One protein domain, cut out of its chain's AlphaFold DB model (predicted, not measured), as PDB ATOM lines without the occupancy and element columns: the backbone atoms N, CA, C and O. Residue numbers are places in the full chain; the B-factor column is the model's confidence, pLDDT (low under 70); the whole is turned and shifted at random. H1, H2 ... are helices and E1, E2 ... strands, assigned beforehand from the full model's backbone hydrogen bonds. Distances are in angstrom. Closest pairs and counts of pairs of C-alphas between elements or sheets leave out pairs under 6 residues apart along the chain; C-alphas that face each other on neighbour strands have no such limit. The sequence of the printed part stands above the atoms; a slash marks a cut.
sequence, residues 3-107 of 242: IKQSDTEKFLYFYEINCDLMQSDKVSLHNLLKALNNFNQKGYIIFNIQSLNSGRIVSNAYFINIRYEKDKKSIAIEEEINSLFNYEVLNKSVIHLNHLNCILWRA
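Overview. This is residues 3 to 107 of the 242 residues of an uncharacterized protein of Candidatus Lokiarchaeota archaeon (UniProt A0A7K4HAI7). Picture a strongly twisted wall of three long antiparallel strands, E2, E4 and E3, with helices H2 and H3 over one face. The E1-E2 turn and the E3-E4 turn lie at opposite ends of the longest axis, and residues 96 to 102, mostly in the last helix H4, stick out from the body. The printed part has 105 residues, in the order E1 E2 H1 H2 E3 E4 H3 E5 H4: four named helices and five named strands, class mixed. The five strands make a branched, antiparallel sheet. The whole is compact, with a radius of gyration of the C-alphas of 14.9 A and spans of 47 by 34 by 20 A.

Arrangement. Start at E1, residues 3 to 5, which forms a hairpin with E2, residues 8 to 17; N 3 and O 10 are 2.8 A apart, within hydrogen-bond range. H1, residues 19 to 23, only grazes the sheet with residues 19 to 20. H2, residues 29 to 38, is on the sheet at a height of 10.6 A; it lies over E4, residues 57 to 67, and runs along the strands, at 7 degrees to E4 on the local plane. E3, residues 43 to 51, forms a hairpin with E4, where N 46 and O 62 are 2.8 A apart. On E4's other side is E2, antiparallel, with N 13 and O 65 at 2.9 A. H3, residues 77 to 85, is on the same face as H2, at a height of 10.3 A, over E2 and E5, residues 90 to 92. H2 and H3 only just touch, with 3 pairs of C-alphas within 8 A, the closest Ala 35 and Ile 81 at 7.1 A; they run opposite ways at a steep tilt of 55 degrees. E5 and E1 lie on one side of E2, and N 16 and O 91 are 2.8 A apart. H4, residues 97 to 106, only grazes the sheet with residues 103 to 106, and it is apart from H3. In H1, H2, H3 and H4 every O i to N i+4 pair is within hydrogen-bond range.

Along the chain. Find C-alpha 3 at (18.115, 51.138, 20.055), where E1 begins. E2 runs 27.8 A, E3 26.3 A and E4 32.6 A, to C-alpha 67 at (25.338, 43.990, 22.199). H2 measures 14.1 A, H3 12.1 A and H4 13.5 A, ending at C-alpha 106 at (27.777, 69.117, 26.415).

Size, cuts and confidence. The C-alphas farthest apart, Asp 7 and Ser 54, are 48.3 A apart. The printed part has no cut and no long link. Its mean pLDDT is 74.1; residues 3 to 10, 68 to 75 and 94 to 107 of this model are under 70.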
ATOM      1  N   ILE A   3      18.169  50.250  21.219       51.97
ATOM      2  CA  ILE A   3      18.115  51.138  20.055       51.97
ATOM      3  C   ILE A   3      17.764  50.276  18.844       51.97
ATOM      4  O   ILE A   3      18.484  49.327  18.530       51.97
ATOM      5  N   LYS A   4      16.658  50.599  18.167       39.31
ATOM      6  CA  LYS A   4      16.274  49.964  16.901       39.31
ATOM      7  C   LYS A   4      16.826  50.780  15.748       39.31
ATOM      8  O   LYS A   4      16.541  51.970  15.654       39.31
ATOM      9  N   GLN A   5      17.609  50.146  14.884       40.75
ATOM     10  CA  GLN A   5      18.062  50.756  13.641       40.75
ATOM     11  C   GLN A   5      17.806  49.764  12.509       40.75
ATOM     12  O   GLN A   5      18.339  48.649  12.542       40.75
ATOM     13  N   SER A   6      16.956  50.181  11.565       53.28
ATOM     14  CA  SER A   6      16.469  49.358  10.451       53.28
ATOM     15  C   SER A   6      15.895  48.022  10.955       53.28
ATOM     16  O   SER A   6      14.825  48.051  11.554       53.28
ATOM     17  N   ASP A   7      16.619  46.904  10.846       49.59
ATOM     18  CA  ASP A   7      16.158  45.561  11.255       49.59
ATOM     19  C   ASP A   7      17.010  44.919  12.368       49.59
ATOM     20  O   ASP A   7      16.884  43.731  12.663       49.59
ATOM     21  N   THR A   8      17.898  45.688  13.010       55.56
ATOM     22  CA  THR A   8      18.775  45.183  14.082       55.56
ATOM     23  C   THR A   8      18.488  45.872  15.414       55.56
ATOM     24  O   THR A   8      18.461  47.103  15.511       55.56
ATOM     25  N   GLU A   9      18.277  45.073  16.464       58.16
ATOM     26  CA  GLU A   9      18.174  45.567  17.839       58.16
ATOM     27  C   GLU A   9      19.576  45.662  18.453       58.16
ATOM     28  O   GLU A   9      20.303  44.674  18.558       58.16
ATOM     29  N   LYS A  10      19.968  46.870  18.865       65.12
ATOM     30  CA  LYS A  10      21.196  47.114  19.626       65.12
ATOM     31  C   LYS A  10      20.840  47.298  21.094       65.12
ATOM     32  O   LYS A  10      20.065  48.183  21.451       65.12
ATOM     33  N   PHE A  11      21.436  46.494  21.957       73.06
ATOM     34  CA  PHE A  11      21.300  46.560  23.403       73.06
ATOM     35  C   PHE A  11      22.499  47.301  23.988       73.06
ATOM     36  O   PHE A  11      23.639  46.867  23.843       73.06
ATOM     37  N   LEU A  12      22.234  48.415  24.662       75.75
ATOM     38  CA  LEU A  12      23.235  49.172  25.401       75.75
ATOM     39  C   LEU A  12      23.202  48.795  26.880       75.75
ATOM     40  O   LEU A  12      22.148  48.897  27.528       75.75
ATOM     41  N   TYR A  13      24.366  48.411  27.392       80.44
ATOM     42  CA  TYR A  13      24.642  48.184  28.807       80.44
ATOM     43  C   TYR A  13      25.655  49.220  29.275       80.44
ATOM     44  O   TYR A  13      26.614  49.512  28.565       80.44
ATOM     45  N   PHE A  14      25.432  49.779  30.455       83.62
ATOM     46  CA  PHE A  14      26.212  50.899  30.958       83.62
ATOM     47  C   PHE A  14      26.963  50.486  32.215       83.62
ATOM     48  O   PHE A  14      26.388  49.879  33.121       83.62
ATOM     49  N   TYR A  15      28.238  50.841  32.248       87.94
ATOM     50  CA  TYR A  15      29.131  50.600  33.367       87.94
ATOM     51  C   TYR A  15      29.836  51.906  33.714       87.94
ATOM     52  O   TYR A  15      30.277  52.630  32.824       87.94
ATOM     53  N   GLU A  16      29.921  52.219  34.994       89.50
ATOM     54  CA  GLU A  16      30.808  53.246  35.519       89.50
ATOM     55  C   GLU A  16      32.199  52.645  35.713       89.50
ATOM     56  O   GLU A  16      32.331  51.480  36.088       89.50
ATOM     57  N   ILE A  17      33.227  53.426  35.399       90.75
ATOM     58  CA  ILE A  17      34.625  53.044  35.545       90.75
ATOM     59  C   ILE A  17      35.180  53.779  36.762       90.75
ATOM     60  O   ILE A  17      35.091  55.005  36.848       90.75
ATOM     61  N   ASN A  18      35.798  53.039  37.677       89.38
ATOM     62  CA  ASN A  18      36.430  53.612  38.856       89.38
ATOM     63  C   ASN A  18      37.739  54.342  38.487       89.38
ATOM     64  O   ASN A  18      38.807  53.734  38.368       89.38
ATOM     65  N   CYS A  19      37.652  55.662  38.303       86.38
ATOM     66  CA  CYS A  19      38.784  56.520  37.947       86.38
ATOM     67  C   CYS A  19      39.897  56.542  39.007       86.38
ATOM     68  O   CYS A  19      41.057  56.745  38.648       86.38
ATOM     69  N   ASP A  20      39.589  56.307  40.285       86.31
ATOM     70  CA  ASP A  20      40.587  56.353  41.363       86.31
ATOM     71  C   ASP A  20      41.627  55.231  41.210       86.31
ATOM     72  O   ASP A  20      42.808  55.393  41.535       86.31
ATOM     73  N   LEU A  21      41.220  54.090  40.644       86.06
ATOM     74  CA  LEU A  21      42.125  52.983  40.323       86.06
ATOM     75  C   LEU A  21      43.074  53.313  39.164       86.06
ATOM     76  O   LEU A  21      44.188  52.792  39.128       86.06
ATOM     77  N   MET A  22      42.649  54.184  38.244       83.19
ATOM     78  CA  MET A  22      43.503  54.687  37.164       83.19
ATOM     79  C   MET A  22      44.469  55.751  37.676       83.19
ATOM     80  O   MET A  22      45.646  55.709  37.346       83.19
ATOM     81  N   GLN A  23      43.996  56.674  38.519       80.12
ATOM     82  CA  GLN A  23      44.843  57.711  39.121       80.12
ATOM     83  C   GLN A  23      45.930  57.131  40.034       80.12
ATOM     84  O   GLN A  23      46.995  57.720  40.173       80.12
ATOM     85  N   SER A  24      45.661  55.983  40.661       81.94
ATOM     86  CA  SER A  24      46.617  55.273  41.519       81.94
ATOM     87  C   SER A  24      47.475  54.237  40.778       81.94
ATOM     88  O   SER A  24      48.136  53.436  41.437       81.94
ATOM     89  N   ASP A  25      47.441  54.214  39.439       81.31
ATOM     90  CA  ASP A  25      48.158  53.271  38.561       81.31
ATOM     91  C   ASP A  25      47.898  51.775  38.836       81.31
ATOM     92  O   ASP A  25      48.563  50.898  38.281       81.31
ATOM     93  N   LYS A  26      46.888  51.443  39.651       85.44
ATOM     94  CA  LYS A  26      46.488  50.055  39.934       85.44
ATOM     95  C   LYS A  26      45.907  49.375  38.701       85.44
ATOM     96  O   LYS A  26      46.080  48.173  38.517       85.44
ATOM     97  N   VAL A  27      45.217  50.146  37.860       86.50
ATOM     98  CA  VAL A  27      44.638  49.682  36.599       86.50
ATOM     99  C   VAL A  27      44.915  50.711  35.514       86.50
ATOM    100  O   VAL A  27      44.338  51.794  35.509       86.50
ATOM    101  N   SER A  28      45.779  50.370  34.556       88.00
ATOM    102  CA  SER A  28      46.019  51.241  33.405       88.00
ATOM    103  C   SER A  28      44.871  51.157  32.397       88.00
ATOM    104  O   SER A  28      44.311  50.084  32.142       88.00
ATOM    105  N   LEU A  29      44.560  52.285  31.748       84.00
ATOM    106  CA  LEU A  29      43.556  52.338  30.681       84.00
ATOM    107  C   LEU A  29      43.892  51.371  29.537       84.00
ATOM    108  O   LEU A  29      43.007  50.707  29.006       84.00
ATOM    109  N   HIS A  30      45.175  51.251  29.188       84.44
ATOM    110  CA  HIS A  30      45.632  50.322  28.158       84.44
ATOM    111  C   HIS A  30      45.276  48.867  28.498       84.44
ATOM    112  O   HIS A  30      44.748  48.145  27.652       84.44
ATOM    113  N   ASN A  31      45.506  48.442  29.745       83.81
ATOM    114  CA  ASN A  31      45.188  47.081  30.173       83.81
ATOM    115  C   ASN A  31      43.677  46.849  30.234       83.81
ATOM    116  O   ASN A  31      43.219  45.782  29.828       83.81
ATOM    117  N   LEU A  32      42.900  47.843  30.679       88.31
ATOM    118  CA  LEU A  32      41.439  47.772  30.664       88.31
ATOM    119  C   LEU A  32      40.898  47.610  29.235       88.31
ATOM    120  O   LEU A  32      40.096  46.714  28.977       88.31
ATOM    121  N   LEU A  33      41.381  48.417  28.288       86.25
ATOM    122  CA  LEU A  33      41.011  48.324  26.872       86.25
ATOM    123  C   LEU A  33      41.373  46.958  26.278       86.25
ATOM    124  O   LEU A  33      40.563  46.342  25.586       86.25
ATOM    125  N   LYS A  34      42.573  46.455  26.584       84.06
ATOM    126  CA  LYS A  34      43.021  45.128  26.152       84.06
ATOM    127  C   LYS A  34      42.133  44.020  26.721       84.06
ATOM    128  O   LYS A  34      41.766  43.110  25.984       84.06
ATOM    129  N   ALA A  35      41.758  44.106  27.996       86.44
ATOM    130  CA  ALA A  35      40.861  43.145  28.628       86.44
ATOM    131  C   ALA A  35      39.479  43.144  27.958       86.44
ATOM    132  O   ALA A  35      39.005  42.090  27.541       86.44
ATOM    133  N   LEU A  36      38.872  44.319  27.763       86.56
ATOM    134  CA  LEU A  36      37.582  44.458  27.077       86.56
ATOM    135  C   LEU A  36      37.613  43.870  25.656       86.56
ATOM    136  O   LEU A  36      36.690  43.146  25.274       86.56
ATOM    137  N   ASN A  37      38.694  44.116  24.909       81.31
ATOM    138  CA  ASN A  37      38.907  43.534  23.583       81.31
ATOM    139  C   ASN A  37      39.050  42.005  23.636       81.31
ATOM    140  O   ASN A  37      38.425  41.313  22.837       81.31
ATOM    141  N   ASN A  38      39.814  41.466  24.591       82.38
ATOM    142  CA  ASN A  38      39.985  40.018  24.766       82.38
ATOM    143  C   ASN A  38      38.670  39.313  25.123       82.38
ATOM    144  O   ASN A  38      38.420  38.198  24.673       82.38
ATOM    145  N   PHE A  39      37.799  39.978  25.882       84.38
ATOM    146  CA  PHE A  39      36.443  39.502  26.158       84.38
ATOM    147  C   PHE A  39      35.473  39.719  24.985       84.38
ATOM    148  O   PHE A  39      34.275  39.481  25.136       84.38
ATOM    149  N   ASN A  40      35.955  40.158  23.816       80.88
ATOM    150  CA  ASN A  40      35.165  40.449  22.616       80.88
ATOM    151  C   ASN A  40      34.037  41.466  22.849       80.88
ATOM    152  O   ASN A  40      32.973  41.385  22.228       80.88
ATOM    153  N   GLN A  41      34.240  42.419  23.760       81.81
ATOM    154  CA  GLN A  41      33.260  43.472  24.010       81.81
ATOM    155  C   GLN A  41      33.450  44.615  23.013       81.81
ATOM    156  O   GLN A  41      34.570  44.984  22.668       81.81
ATOM    157  N   LYS A  42      32.339  45.188  22.544       81.81
ATOM    158  CA  LYS A  42      32.326  46.334  21.626       81.81
ATOM    159  C   LYS A  42      31.576  47.471  22.285       81.81
ATOM    160  O   LYS A  42      30.511  47.250  22.850       81.81
ATOM    161  N   GLY A  43      32.094  48.688  22.206       81.69
ATOM    162  CA  GLY A  43      31.466  49.790  22.913       81.69
ATOM    163  C   GLY A  43      32.218  51.100  22.837       81.69
ATOM    164  O   GLY A  43      33.187  51.233  22.095       81.69
ATOM    165  N   TYR A  44      31.756  52.049  23.641       81.69
ATOM    166  CA  TYR A  44      32.366  53.362  23.797       81.69
ATOM    167  C   TYR A  44      32.851  53.533  25.227       81.69
ATOM    168  O   TYR A  44      32.123  53.209  26.164       81.69
ATOM    169  N   ILE A  45      34.051  54.082  25.395       84.12
ATOM    170  CA  ILE A  45      34.473  54.651  26.672       84.12
ATOM    171  C   ILE A  45      34.272  56.157  26.595       84.12
ATOM    172  O   ILE A  45      34.669  56.793  25.621       84.12
ATOM    173  N   ILE A  46      33.644  56.718  27.617       81.25
ATOM    174  CA  ILE A  46      33.390  58.146  27.735       81.25
ATOM    175  C   ILE A  46      34.099  58.644  28.980       81.25
ATOM    176  O   ILE A  46      33.815  58.168  30.074       81.25
ATOM    177  N   PHE A  47      34.972  59.633  28.810       80.38
ATOM    178  CA  PHE A  47      35.559  60.390  29.908       80.38
ATOM    179  C   PHE A  47      34.849  61.732  30.010       80.38
ATOM    180  O   PHE A  47      34.812  62.502  29.053       80.38
ATOM    181  N   ASN A  48      34.283  62.007  31.175       73.81
ATOM    182  CA  ASN A  48      33.676  63.281  31.497       73.81
ATOM    183  C   ASN A  48      34.568  64.003  32.504       73.81
ATOM    184  O   ASN A  48      34.758  63.517  33.616       73.81
ATOM    185  N   ILE A  49      35.103  65.155  32.110       77.81
ATOM    186  CA  ILE A  49      35.955  65.991  32.953       77.81
ATOM    187  C   ILE A  49      35.239  67.322  33.145       77.81
ATOM    188  O   ILE A  49      34.978  68.044  32.184       77.81
ATOM    189  N   GLN A  50      34.927  67.653  34.393       72.56
ATOM    190  CA  GLN A  50      34.255  68.888  34.761       72.56
ATOM    191  C   GLN A  50      35.143  69.711  35.692       72.56
ATOM    192  O   GLN A  50      35.590  69.223  36.727       72.56
ATOM    193  N   SER A  51      35.340  70.987  35.358       73.25
ATOM    194  CA  SER A  51      35.876  71.966  36.304       73.25
ATOM    195  C   SER A  51      34.722  72.562  37.108       73.25
ATOM    196  O   SER A  51      33.752  73.069  36.537       73.25
ATOM    197  N   LEU A  52      34.778  72.438  38.432       75.44
ATOM    198  CA  LEU A  52      33.822  73.063  39.341       75.44
ATOM    199  C   LEU A  52      34.245  74.505  39.639       75.44
ATOM    200  O   LEU A  52      35.427  74.833  39.606       75.44
ATOM    201  N   ASN A  53      33.292  75.352  40.040       75.75
ATOM    202  CA  ASN A  53      33.565  76.746  40.428       75.75
ATOM    203  C   ASN A  53      34.591  76.877  41.570       75.75
ATOM    204  O   ASN A  53      35.193  77.930  41.740       75.75
ATOM    205  N   SER A  54      34.805  75.812  42.346       80.81
ATOM    206  CA  SER A  54      35.843  75.727  43.378       80.81
ATOM    207  C   SER A  54      37.261  75.509  42.828       80.81
ATOM    208  O   SER A  54      38.192  75.357  43.611       80.81
ATOM    209  N   GLY A  55      37.434  75.418  41.506       74.56
ATOM    210  CA  GLY A  55      38.691  75.037  40.856       74.56
ATOM    211  C   GLY A  55      38.997  73.537  40.933       74.56
ATOM    212  O   GLY A  55      39.995  73.082  40.378       74.56
ATOM    213  N   ARG A  56      38.147  72.745  41.600       78.50
ATOM    214  CA  ARG A  56      38.294  71.289  41.668       78.50
ATOM    215  C   ARG A  56      37.877  70.661  40.341       78.50
ATOM    216  O   ARG A  56      36.766  70.893  39.866       78.50
ATOM    217  N   ILE A  57      38.741  69.811  39.799       74.81
ATOM    218  CA  ILE A  57      38.436  68.972  38.641       74.81
ATOM    219  C   ILE A  57      37.776  67.682  39.139       74.81
ATOM    220  O   ILE A  57      38.281  67.033  40.056       74.81
ATOM    221  N   VAL A  58      36.641  67.325  38.547       77.00
ATOM    222  CA  VAL A  58      35.952  66.049  38.763       77.00
ATOM    223  C   VAL A  58      35.993  65.264  37.461       77.00
ATOM    224  O   VAL A  58      35.657  65.801  36.407       77.00
ATOM    225  N   SER A  59      36.411  64.004  37.533       75.62
ATOM    226  CA  SER A  59      36.515  63.112  36.381       75.62
ATOM    227  C   SER A  59      35.696  61.849  36.607       75.62
ATOM    228  O   SER A  59      36.001  61.081  37.515       75.62
ATOM    229  N   ASN A  60      34.721  61.602  35.739       81.38
ATOM    230  CA  ASN A  60      33.940  60.369  35.727       81.38
ATOM    231  C   ASN A  60      34.178  59.652  34.404       81.38
ATOM    232  O   ASN A  60      34.295  60.301  33.363       81.38
ATOM    233  N   ALA A  61      34.212  58.326  34.422       85.88
ATOM    234  CA  ALA A  61      34.379  57.541  33.213       85.88
ATOM    235  C   ALA A  61      33.298  56.466  33.114       85.88
ATOM    236  O   ALA A  61      32.872  55.893  34.113       85.88
ATOM    237  N   TYR A  62      32.838  56.209  31.894       86.12
ATOM    238  CA  TYR A  62      31.775  55.250  31.614       86.12
ATOM    239  C   TYR A  62      32.169  54.345  30.457       86.12
ATOM    240  O   TYR A  62      32.746  54.806  29.475       86.12
ATOM    241  N   PHE A  63      31.789  53.074  30.532       87.38
ATOM    242  CA  PHE A  63      31.831  52.138  29.420       87.38
ATOM    243  C   PHE A  63      30.406  51.794  28.975       87.38
ATOM    244  O   PHE A  63      29.600  51.256  29.738       87.38
ATOM    245  N   ILE A  64      30.091  52.106  27.719       85.81
ATOM    246  CA  ILE A  64      28.838  51.749  27.057       85.81
ATOM    247  C   ILE A  64      29.101  50.526  26.193       85.81
ATOM    248  O   ILE A  64      29.670  50.635  25.109       85.81
ATOM    249  N   ASN A  65      28.651  49.369  26.651       83.88
ATOM    250  CA  ASN A  65      28.776  48.116  25.928       83.88
ATOM    251  C   ASN A  65      27.596  47.927  24.963       83.88
ATOM    252  O   ASN A  65      26.434  48.020  25.369       83.88
ATOM    253  N   ILE A  66      27.895  47.639  23.699       80.50
ATOM    254  CA  ILE A  66      26.936  47.440  22.613       80.50
ATOM    255  C   ILE A  66      26.838  45.946  22.325       80.50
ATOM    256  O   ILE A  66      27.804  45.304  21.915       80.50
ATOM    257  N   ARG A  67      25.638  45.395  22.483       77.06
ATOM    258  CA  ARG A  67      25.338  43.990  22.199       77.06
ATOM    259  C   ARG A  67      24.241  43.890  21.151       77.06
ATOM    260  O   ARG A  67      23.328  44.703  21.131       77.06
ATOM    261  N   TYR A  68      24.330  42.892  20.282       66.69
ATOM    262  CA  TYR A  68      23.361  42.663  19.199       66.69
ATOM    263  C   TYR A  68      22.349  41.557  19.534       66.69
ATOM    264  O   TYR A  68      21.397  41.338  18.800       66.69
ATOM    265  N   GLU A  69      22.545  40.865  20.658       67.75
ATOM    266  CA  GLU A  69      21.673  39.796  21.134       67.75
ATOM    267  C   GLU A  69      21.363  40.029  22.615       67.75
ATOM    268  O   GLU A  69      22.266  40.308  23.408       67.75
ATOM    269  N   LYS A  70      20.081  39.919  22.980       60.19
ATOM    270  CA  LYS A  70      19.573  40.151  24.342       60.19
ATOM    271  C   LYS A  70      20.019  39.073  25.338       60.19
ATOM    272  O   LYS A  70      20.269  39.385  26.499       60.19
ATOM    273  N   ASP A  71      20.140  37.833  24.854       52.31
ATOM    274  CA  ASP A  71      20.133  36.618  25.684       52.31
ATOM    275  C   ASP A  71      21.364  35.715  25.519       52.31
ATOM    276  O   ASP A  71      21.408  34.614  26.075       52.31
ATOM    277  N   LYS A  72      22.408  36.145  24.799       51.41
ATOM    278  CA  LYS A  72      23.677  35.404  24.836       51.41
ATOM    279  C   LYS A  72      24.184  35.471  26.261       51.41
ATOM    280  O   LYS A  72      24.532  36.578  26.660       51.41
ATOM    281  N   LYS A  73      24.170  34.329  26.982       47.31
ATOM    282  CA  LYS A  73      24.742  34.084  28.326       47.31
ATOM    283  C   LYS A  73      25.823  35.106  28.593       47.31
ATOM    284  O   LYS A  73      26.968  34.963  28.167       47.31
ATOM    285  N   SER A  74      25.375  36.219  29.138       50.66
ATOM    286  CA  SER A  74      26.128  37.440  29.001       50.66
ATOM    287  C   SER A  74      27.133  37.314  30.106       50.66
ATOM    288  O   SER A  74      26.750  37.468  31.263       50.66
ATOM    289  N   ILE A  75      28.365  36.957  29.747       57.41
ATOM    290  CA  ILE A  75      29.508  37.088  30.635       57.41
ATOM    291  C   ILE A  75      29.298  38.414  31.364       57.41
ATOM    292  O   ILE A  75      29.097  39.459  30.716       57.41
ATOM    293  N   ALA A  76      29.166  38.331  32.687       76.12
ATOM    294  CA  ALA A  76      29.006  39.492  33.532       76.12
ATOM    295  C   ALA A  76      30.340  40.226  33.438       76.12
ATOM    296  O   ALA A  76      31.268  39.955  34.182       76.12
ATOM    297  N   ILE A  77      30.472  41.068  32.411       85.19
ATOM    298  CA  ILE A  77      31.752  41.677  32.042       85.19
ATOM    299  C   ILE A  77      32.326  42.476  33.210       85.19
ATOM    300  O   ILE A  77      33.531  42.533  33.380       85.19
ATOM    301  N   GLU A  78      31.445  43.031  34.034       88.44
ATOM    302  CA  GLU A  78      31.753  43.589  35.342       88.44
ATOM    303  C   GLU A  78      32.506  42.598  36.239       88.44
ATOM    304  O   GLU A  78      33.625  42.888  36.641       88.44
ATOM    305  N   GLU A  79      31.947  41.412  36.488       88.94
ATOM    306  CA  GLU A  79      32.563  40.371  37.320       88.94
ATOM    307  C   GLU A  79      33.900  39.894  36.740       88.94
ATOM    308  O   GLU A  79      34.879  39.796  37.475       88.94
ATOM    309  N   GLU A  80      33.980  39.650  35.430       89.56
ATOM    310  CA  GLU A  80      35.222  39.203  34.780       89.56
ATOM    311  C   GLU A  80      36.330  40.253  34.840       89.56
ATOM    312  O   GLU A  80      37.475  39.939  35.159       89.56
ATOM    313  N   ILE A  81      36.004  41.508  34.525       90.44
ATOM    314  CA  ILE A  81      36.974  42.602  34.564       90.44
ATOM    315  C   ILE A  81      37.418  42.828  36.009       90.44
ATOM    316  O   ILE A  81      38.617  42.912  36.271       90.44
ATOM    317  N   ASN A  82      36.483  42.853  36.958       92.94
ATOM    318  CA  ASN A  82      36.814  43.068  38.362       92.94
ATOM    319  C   ASN A  82      37.665  41.922  38.926       92.94
ATOM    320  O   ASN A  82      38.628  42.168  39.649       92.94
ATOM    321  N   SER A  83      37.367  40.682  38.532       91.88
ATOM    322  CA  SER A  83      38.161  39.497  38.866       91.88
ATOM    323  C   SER A  83      39.569  39.562  38.264       91.88
ATOM    324  O   SER A  83      40.553  39.365  38.977       91.88
ATOM    325  N   LEU A  84      39.691  39.929  36.982       92.81
ATOM    326  CA  LEU A  84      40.976  40.035  36.282       92.81
ATOM    327  C   LEU A  84      41.927  41.039  36.945       92.81
ATOM    328  O   LEU A  84      43.128  40.787  37.029       92.81
ATOM    329  N   PHE A  85      41.399  42.178  37.396       91.06
ATOM    330  CA  PHE A  85      42.193  43.215  38.056       91.06
ATOM    331  C   PHE A  85      42.261  43.051  39.580       91.06
ATOM    332  O   PHE A  85      43.079  43.717  40.208       91.06
ATOM    333  N   ASN A  86      41.448  42.171  40.174       92.12
ATOM    334  CA  ASN A  86      41.249  42.040  41.620       92.12
ATOM    335  C   ASN A  86      40.850  43.370  42.302       92.12
ATOM    336  O   ASN A  86      41.233  43.656  43.438       92.12
ATOM    337  N   TYR A  87      40.090  44.194  41.581       92.88
ATOM    338  CA  TYR A  87      39.558  45.474  42.037       92.88
ATOM    339  C   TYR A  87      38.179  45.710  41.423       92.88
ATOM    340  O   TYR A  87      37.867  45.195  40.356       92.88
ATOM    341  N   GLU A  88      37.374  46.552  42.059       92.38
ATOM    342  CA  GLU A  88      36.091  47.012  41.523       92.38
ATOM    343  C   GLU A  88      36.326  48.102  40.461       92.38
ATOM    344  O   GLU A  88      36.309  49.303  40.741       92.38
ATOM    345  N   VAL A  89      36.664  47.664  39.245       92.44
ATOM    346  CA  VAL A  89      37.001  48.523  38.099       92.44
ATOM    347  C   VAL A  89      35.753  48.999  37.373       92.44
ATOM    348  O   VAL A  89      35.669  50.171  37.011       92.44
ATOM    349  N   LEU A  90      34.812  48.088  37.134       91.69
ATOM    350  CA  LEU A  90      33.531  48.364  36.503       91.69
ATOM    351  C   LEU A  90      32.415  48.170  37.511       91.69
ATOM    352  O   LEU A  90      32.403  47.166  38.213       91.69
ATOM    353  N   ASN A  91      31.453  49.085  37.483       89.94
ATOM    354  CA  ASN A  91      30.210  48.985  38.230       89.94
ATOM    355  C   ASN A  91      29.030  49.164  37.296       89.94
ATOM    356  O   ASN A  91      28.941  50.159  36.573       89.94
ATOM    357  N   LYS A  92      28.099  48.214  37.283       86.12
ATOM    358  CA  LYS A  92      26.900  48.344  36.456       86.12
ATOM    359  C   LYS A  92      26.073  49.533  36.922       86.12
ATOM    360  O   LYS A  92      25.641  49.614  38.068       86.12
ATOM    361  N   SER A  93      25.802  50.437  35.989       77.88
ATOM    362  CA  SER A  93      25.103  51.683  36.270       77.88
ATOM    363  C   SER A  93      23.817  51.776  35.459       77.88
ATOM    364  O   SER A  93      23.751  51.387  34.289       77.88
ATOM    365  N   VAL A  94      22.765  52.305  36.080       68.56
ATOM    366  CA  VAL A  94      21.556  52.728  35.372       68.56
ATOM    367  C   VAL A  94      21.727  54.208  35.067       68.56
ATOM    368  O   VAL A  94      21.379  55.067  35.870       68.56
ATOM    369  N   ILE A  95      22.299  54.521  33.905       61.38
ATOM    370  CA  ILE A  95      22.467  55.921  33.514       61.38
ATOM    371  C   ILE A  95      21.094  56.500  33.158       61.38
ATOM    372  O   ILE A  95      20.426  56.038  32.230       61.38
ATOM    373  N   HIS A  96      20.677  57.543  33.879       51.56
ATOM    374  CA  HIS A  96      19.528  58.348  33.482       51.56
ATOM    375  C   HIS A  96      19.825  59.005  32.130       51.56
ATOM    376  O   HIS A  96      20.791  59.756  31.999       51.56
ATOM    377  N   LEU A  97      18.989  58.742  31.121       47.41
ATOM    378  CA  LEU A  97      19.159  59.246  29.751       47.41
ATOM    379  C   LEU A  97      19.364  60.759  29.676       47.41
ATOM    380  O   LEU A  97      20.094  61.221  28.810       47.41
ATOM    381  N   ASN A  98      18.794  61.524  30.607       42.34
ATOM    382  CA  ASN A  98      19.018  62.966  30.696       42.34
ATOM    383  C   ASN A  98      20.492  63.305  30.962       42.34
ATOM    384  O   ASN A  98      20.990  64.286  30.431       42.34
ATOM    385  N   HIS A  99      21.213  62.487  31.728       44.94
ATOM    386  CA  HIS A  99      22.644  62.668  31.970       44.94
ATOM    387  C   HIS A  99      23.477  62.207  30.777       44.94
ATOM    388  O   HIS A  99      24.431  62.889  30.429       44.94
ATOM    389  N   LEU A 100      23.089  61.119  30.099       48.06
ATOM    390  CA  LEU A 100      23.757  60.685  28.868       48.06
ATOM    391  C   LEU A 100      23.570  61.716  27.745       48.06
ATOM    392  O   LEU A 100      24.534  62.087  27.092       48.06
ATOM    393  N   ASN A 101      22.353  62.234  27.574       39.31
ATOM    394  CA  ASN A 101      22.043  63.308  26.637       39.31
ATOM    395  C   ASN A 101      22.745  64.597  27.034       39.31
ATOM    396  O   ASN A 101      23.244  65.259  26.150       39.31
ATOM    397  N   CYS A 102      22.864  64.940  28.320       38.81
ATOM    398  CA  CYS A 102      23.689  66.070  28.749       38.81
ATOM    399  C   CYS A 102      25.182  65.843  28.480       38.81
ATOM    400  O   CYS A 102      25.858  66.800  28.136       38.81
ATOM    401  N   ILE A 103      25.703  64.618  28.599       41.06
ATOM    402  CA  ILE A 103      27.093  64.271  28.252       41.06
ATOM    403  C   ILE A 103      27.303  64.345  26.731       41.06
ATOM    404  O   ILE A 103      28.304  64.891  26.285       41.06
ATOM    405  N   LEU A 104      26.338  63.879  25.933       41.22
ATOM    406  CA  LEU A 104      26.359  63.939  24.467       41.22
ATOM    407  C   LEU A 104      26.013  65.338  23.911       41.22
ATOM    408  O   LEU A 104      26.458  65.669  22.825       41.22
ATOM    409  N   TRP A 105      25.255  66.170  24.637       33.47
ATOM    410  CA  TRP A 105      24.944  67.567  24.278       33.47
ATOM    411  C   TRP A 105      26.011  68.552  24.751       33.47
ATOM    412  O   TRP A 105      26.197  69.579  24.109       33.47
ATOM    413  N   ARG A 106      26.667  68.294  25.895       34.41
ATOM    414  CA  ARG A 106      27.777  69.117  26.415       34.41
ATOM    415  C   ARG A 106      29.134  68.671  25.904       34.41
ATOM    416  O   ARG A 106      30.099  69.415  26.060       34.41
ATOM    417  N   ALA A 107      29.217  67.505  25.271       33.25
ATOM    418  CA  ALA A 107      30.231  67.310  24.265       33.25
ATOM    419  C   ALA A 107      30.007  68.410  23.216       33.25
ATOM    420  O   ALA A 107      29.152  68.292  22.342       33.25
TER     421      ALA A 107